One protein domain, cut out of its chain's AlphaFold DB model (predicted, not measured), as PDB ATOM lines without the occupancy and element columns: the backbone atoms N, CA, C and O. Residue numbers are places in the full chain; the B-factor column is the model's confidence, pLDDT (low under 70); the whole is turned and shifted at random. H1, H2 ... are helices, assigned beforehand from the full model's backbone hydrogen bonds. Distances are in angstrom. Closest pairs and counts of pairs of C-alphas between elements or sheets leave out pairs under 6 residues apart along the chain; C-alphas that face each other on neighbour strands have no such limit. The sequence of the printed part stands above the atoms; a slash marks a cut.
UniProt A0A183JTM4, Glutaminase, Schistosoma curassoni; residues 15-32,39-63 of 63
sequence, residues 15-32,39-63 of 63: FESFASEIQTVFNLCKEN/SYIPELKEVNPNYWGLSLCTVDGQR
ATOM      1  N   PHE A  15      -2.173 -13.018   9.985       90.06
ATOM      2  CA  PHE A  15      -2.739 -12.056  10.921       90.06
ATOM      3  C   PHE A  15      -3.737 -11.100  10.257       90.06
ATOM      4  O   PHE A  15      -4.664 -10.650  10.923       90.06
ATOM      5  N   GLU A  16      -3.591 -10.812   8.960       90.81
ATOM      6  CA  GLU A  16      -4.504  -9.915   8.237       90.81
ATOM      7  C   GLU A  16      -5.893 -10.539   8.089       90.81
ATOM      8  O   GLU A  16      -6.891  -9.905   8.443       90.81
ATOM      9  N   SER A  17      -5.968 -11.801   7.651       94.56
ATOM     10  CA  SER A  17      -7.245 -12.519   7.572       94.56
ATOM     11  C   SER A  17      -7.890 -12.652   8.951       94.56
ATOM     12  O   SER A  17      -9.084 -12.399   9.111       94.56
ATOM     13  N   PHE A  18      -7.095 -12.974   9.975       94.12
ATOM     14  CA  PHE A  18      -7.572 -13.023  11.355       94.12
ATOM     15  C   PHE A  18      -8.131 -11.670  11.827       94.12
ATOM     16  O   PHE A  18      -9.231 -11.615  12.377       94.12
ATOM     17  N   ALA A  19      -7.417 -10.569  11.583       94.62
ATOM     18  CA  ALA A  19      -7.866  -9.229  11.943       94.62
ATOM     19  C   ALA A  19      -9.162  -8.837  11.210       94.62
ATOM     20  O   ALA A  19     -10.039  -8.217  11.813       94.62
ATOM     21  N   SER A  20      -9.328  -9.249   9.948       96.31
ATOM     22  CA  SER A  20     -10.566  -9.048   9.186       96.31
ATOM     23  C   SER A  20     -11.760  -9.784   9.809       96.31
ATOM     24  O   SER A  20     -12.838  -9.208   9.966       96.31
ATOM     25  N   GLU A  21     -11.578 -11.036  10.232       97.25
ATOM     26  CA  GLU A  21     -12.620 -11.787  10.946       97.25
ATOM     27  C   GLU A  21     -12.975 -11.129  12.287       97.25
ATOM     28  O   GLU A  21     -14.150 -10.945  12.614       97.25
ATOM     29  N   ILE A  22     -11.969 -10.671  13.040       97.19
ATOM     30  CA  ILE A  22     -12.179  -9.927  14.290       97.19
ATOM     31  C   ILE A  22     -12.940  -8.620  14.039       97.19
ATOM     32  O   ILE A  22     -13.819  -8.273  14.827       97.19
ATOM     33  N   GLN A  23     -12.671  -7.916  12.939       96.62
ATOM     34  CA  GLN A  23     -13.411  -6.715  12.552       96.62
ATOM     35  C   GLN A  23     -14.886  -7.021  12.252       96.62
ATOM     36  O   GLN A  23     -15.766  -6.239  12.628       96.62
ATOM     37  N   THR A  24     -15.176  -8.161  11.622       97.56
ATOM     38  CA  THR A  24     -16.551  -8.636  11.396       97.56
ATOM     39  C   THR A  24     -17.261  -8.899  12.721       97.56
ATOM     40  O   THR A  24     -18.353  -8.375  12.945       97.56
ATOM     41  N   VAL A  25     -16.620  -9.624  13.644       97.12
ATOM     42  CA  VAL A  25     -17.162  -9.879  14.991       97.12
ATOM     43  C   VAL A  25     -17.359  -8.577  15.768       97.12
ATOM     44  O   VAL A  25     -18.405  -8.378  16.381       97.12
ATOM     45  N   PHE A  26     -16.400  -7.651  15.702       97.06
ATOM     46  CA  PHE A  26     -16.499  -6.333  16.328       97.06
ATOM     47  C   PHE A  26     -17.741  -5.572  15.855       97.06
ATOM     48  O   PHE A  26     -18.443  -4.987  16.680       97.06
ATOM     49  N   ASN A  27     -18.020  -5.596  14.548       96.38
ATOM     50  CA  ASN A  27     -19.181  -4.933  13.959       96.38
ATOM     51  C   ASN A  27     -20.494  -5.622  14.350       96.38
ATOM     52  O   ASN A  27     -21.432  -4.930  14.729       96.38
ATOM     53  N   LEU A  28     -20.539  -6.958  14.336       97.00
ATOM     54  CA  LEU A  28     -21.705  -7.731  14.780       97.00
ATOM     55  C   LEU A  28     -22.046  -7.447  16.251       97.00
ATOM     56  O   LEU A  28     -23.201  -7.223  16.601       97.00
ATOM     57  N   CYS A  29     -21.040  -7.411  17.128       95.75
ATOM     58  CA  CYS A  29     -21.249  -7.127  18.548       95.75
ATOM     59  C   CYS A  29     -21.603  -5.661  18.818       95.75
ATOM     60  O   CYS A  29     -22.333  -5.389  19.769       95.75
ATOM     61  N   LYS A  30     -21.132  -4.722  17.985       94.94
ATOM     62  CA  LYS A  30     -21.433  -3.288  18.115       94.94
ATOM     63  C   LYS A  30     -22.932  -2.984  18.021       94.94
ATOM     64  O   LYS A  30     -23.386  -1.996  18.590       94.94
ATOM     65  N   GLU A  31     -23.701  -3.815  17.319       93.69
ATOM     66  CA  GLU A  31     -25.156  -3.655  17.202       93.69
ATOM     67  C   GLU A  31     -25.897  -3.976  18.511       93.69
ATOM     68  O   GLU A  31     -27.023  -3.516  18.723       93.69
ATOM     69  N   ASN A  32     -25.266  -4.714  19.430       94.12
ATOM     70  CA  ASN A  32     -25.836  -4.993  20.739       94.12
ATOM     71  C   ASN A  32     -25.694  -3.777  21.669       94.12
ATOM     72  O   ASN A  32     -24.694  -3.608  22.359       94.12
ATOM     73  N   SER A  39     -24.340   3.133  37.397       89.88
ATOM     74  CA  SER A  39     -24.902   4.393  37.907       89.88
ATOM     75  C   SER A  39     -24.618   4.665  39.388       89.88
ATOM     76  O   SER A  39     -24.990   5.725  39.890       89.88
ATOM     77  N   TYR A  40     -23.962   3.732  40.087       91.75
ATOM     78  CA  TYR A  40     -23.653   3.843  41.519       91.75
ATOM     79  C   TYR A  40     -22.391   4.676  41.816       91.75
ATOM     80  O   TYR A  40     -22.227   5.135  42.943       91.75
ATOM     81  N   ILE A  41     -21.527   4.898  40.817       92.44
ATOM     82  CA  ILE A  41     -20.379   5.819  40.869       92.44
ATOM     83  C   ILE A  41     -20.681   6.992  39.919       92.44
ATOM     84  O   ILE A  41     -20.935   6.734  38.737       92.44
ATOM     85  N   PRO A  42     -20.675   8.255  40.389       89.00
ATOM     86  CA  PRO A  42     -21.024   9.423  39.576       89.00
ATOM     87  C   PRO A  42     -20.231   9.539  38.269       89.00
ATOM     88  O   PRO A  42     -20.816   9.801  37.224       89.00
ATOM     89  N   GLU A  43     -18.930   9.273  38.309       91.44
ATOM     90  CA  GLU A  43     -18.021   9.394  37.167       91.44
ATOM     91  C   GLU A  43     -18.287   8.326  36.100       91.44
ATOM     92  O   GLU A  43     -18.147   8.583  34.907       91.44
ATOM     93  N   LEU A  44     -18.712   7.125  36.508       88.06
ATOM     94  CA  LEU A  44     -19.073   6.065  35.563       88.06
ATOM     95  C   LEU A  44     -20.411   6.347  34.882       88.06
ATOM     96  O   LEU A  44     -20.581   5.979  33.725       88.06
ATOM     97  N   LYS A  45     -21.334   7.039  35.557       88.31
ATOM     98  CA  LYS A  45     -22.659   7.376  35.018       88.31
ATOM     99  C   LYS A  45     -22.588   8.297  33.794       88.31
ATOM    100  O   LYS A  45     -23.480   8.244  32.952       88.31
ATOM    101  N   GLU A  46     -21.563   9.142  33.710       90.81
ATOM    102  CA  GLU A  46     -21.382  10.102  32.613       90.81
ATOM    103  C   GLU A  46     -20.716   9.491  31.369       90.81
ATOM    104  O   GLU A  46     -20.631  10.141  30.325       90.81
ATOM    105  N   VAL A  47     -20.263   8.235  31.447       92.00
ATOM    106  CA  VAL A  47     -19.641   7.540  30.317       92.00
ATOM    107  C   VAL A  47     -20.664   7.318  29.203       92.00
ATOM    108  O   VAL A  47     -21.790   6.873  29.436       92.00
ATOM    109  N   ASN A  48     -20.258   7.594  27.963       91.81
ATOM    110  CA  ASN A  48     -21.106   7.383  26.798       91.81
ATOM    111  C   ASN A  48     -21.374   5.875  26.600       91.81
ATOM    112  O   ASN A  48     -20.420   5.127  26.371       91.81
ATOM    113  N   PRO A  49     -22.641   5.417  26.613       92.06
ATOM    114  CA  PRO A  49     -22.983   4.003  26.419       92.06
ATOM    115  C   PRO A  49     -22.592   3.462  25.037       92.06
ATOM    116  O   PRO A  49     -22.515   2.255  24.854       92.06
ATOM    117  N   ASN A  50     -22.333   4.342  24.067       92.56
ATOM    118  CA  ASN A  50     -21.929   3.967  22.713       92.56
ATOM    119  C   ASN A  50     -20.407   3.806  22.555       92.56
ATOM    120  O   ASN A  50     -19.938   3.534  21.448       92.56
ATOM    121  N   TYR A  51     -19.615   4.013  23.615       94.31
ATOM    122  CA  TYR A  51     -18.188   3.711  23.561       94.31
ATOM    123  C   TYR A  51     -17.969   2.200  23.505       94.31
ATOM    124  O   TYR A  51     -18.256   1.468  24.447       94.31
ATOM    125  N   TRP A  52     -17.429   1.755  22.373       95.44
ATOM    126  CA  TRP A  52     -17.154   0.361  22.060       95.44
ATOM    127  C   TRP A  52     -15.781   0.259  21.401       95.44
ATOM    128  O   TRP A  52     -15.506   0.954  20.420       95.44
ATOM    129  N   GLY A  53     -14.909  -0.582  21.952       95.12
ATOM    130  CA  GLY A  53     -13.530  -0.726  21.504       95.12
ATOM    131  C   GLY A  53     -13.024  -2.143  21.734       95.12
ATOM    132  O   GLY A  53     -13.413  -2.800  22.696       95.12
ATOM    133  N   LEU A  54     -12.149  -2.598  20.843       95.88
ATOM    134  CA  LEU A  54     -11.486  -3.891  20.924       95.88
ATOM    135  C   LEU A  54      -9.993  -3.678  20.698       95.88
ATOM    136  O   LEU A  54      -9.590  -2.951  19.794       95.88
ATOM    137  N   SER A  55      -9.182  -4.316  21.532       94.94
ATOM    138  CA  SER A  55      -7.737  -4.407  21.363       94.94
ATOM    139  C   SER A  55      -7.344  -5.862  21.544       94.94
ATOM    140  O   SER A  55      -7.868  -6.536  22.432       94.94
ATOM    141  N   LEU A  56      -6.406  -6.335  20.730       92.75
ATOM    142  CA  LEU A  56      -5.879  -7.689  20.818       92.75
ATOM    143  C   LEU A  56      -4.350  -7.640  20.814       92.75
ATOM    144  O   LEU A  56      -3.749  -6.731  20.249       92.75
ATOM    145  N   CYS A  57      -3.729  -8.598  21.485       92.44
ATOM    146  CA  CYS A  57      -2.288  -8.793  21.457       92.44
ATOM    147  C   CYS A  57      -2.036 -10.295  21.562       92.44
ATOM    148  O   CYS A  57      -2.520 -10.930  22.503       92.44
ATOM    149  N   THR A  58      -1.342 -10.878  20.588       91.25
ATOM    150  CA  THR A  58      -1.002 -12.306  20.639       91.25
ATOM    151  C   THR A  58       0.172 -12.557  21.586       91.25
ATOM    152  O   THR A  58       0.896 -11.636  21.962       91.25
ATOM    153  N   VAL A  59       0.404 -13.819  21.961       88.00
ATOM    154  CA  VAL A  59       1.567 -14.206  22.788       88.00
ATOM    155  C   VAL A  59       2.905 -13.903  22.105       88.00
ATOM    156  O   VAL A  59       3.905 -13.688  22.786       88.00
ATOM    157  N   ASP A  60       2.909 -13.833  20.771       86.56
ATOM    158  CA  ASP A  60       4.063 -13.426  19.967       86.56
ATOM    159  C   ASP A  60       4.138 -11.904  19.741       86.56
ATOM    160  O   ASP A  60       5.083 -11.414  19.118       86.56
ATOM    161  N   GLY A  61       3.175 -11.140  20.268       83.94
ATOM    162  CA  GLY A  61       3.143  -9.678  20.209       83.94
ATOM    163  C   GLY A  61       2.565  -9.092  18.919       83.94
ATOM    164  O   GLY A  61       2.834  -7.927  18.621       83.94
ATOM    165  N   GLN A  62       1.792  -9.864  18.149       83.00
ATOM    166  CA  GLN A  62       1.067  -9.347  16.982       83.00
ATOM    167  C   GLN A  62      -0.114  -8.484  17.452       83.00
ATOM    168  O   GLN A  62      -0.801  -8.855  18.411       83.00
ATOM    169  N   ARG A  63      -0.327  -7.340  16.795       81.12
ATOM    170  CA  ARG A  63      -1.338  -6.329  17.130       81.12
ATOM    171  C   ARG A  63      -1.853  -5.630  15.882       81.12
ATOM    172  O   ARG A  63      -1.041  -5.497  14.937       81.12
TER     173      ARG A  63
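What this domain is: This is residues 15 to 32 and 39 to 63 of the 63 residues of the protein "Glutaminase" of Schistosoma curassoni (UniProt A0A183JTM4). One long helix, H1, has an extended strip, residues 51 to 57, running back along its length on one side; residues 40 to 46, with the small helix H2, stick out beyond the far end. The printed part has 43 residues, with two named helices, H1 then H2, and no named strand. Its class is all helix, though just 20 of the 43 residues are in named elements. The whole is extended and flat, with a radius of gyration of the C-alphas of 14.7 A and spans of 40 by 24 by 11 A.

Where its parts are: Find C-alpha 15 at (-2.739, -12.056, 10.921); from there H1, residues 15 to 30, runs 21.9 A to C-alpha 30 at (-21.433, -3.288, 18.115). Then look for H2, residues 42 to 45, which ends at C-alpha 45 at (-22.659, 7.376, 35.018).

How they stand to each other: H1 and H2 are apart, with no C-alpha of the one within 8 A of the other. In H1 every O i to N i+4 pair is within hydrogen-bond range; H2 is too short for such a pair, and its one O i to N i+3 pair is within range. Residues 40 to 46, of which 42 to 45 belong to H2, stand free.

The domain as a whole: The two C-alphas farthest apart, of Ser 17 and Pro 42, are 41.2 A apart. Residues 33 to 38 are not printed, and C-alphas 32 and 39 are 19.6 A apart across this cut. Residues 46 to 63 hold no named element. No printed residue is under 70 in pLDDT.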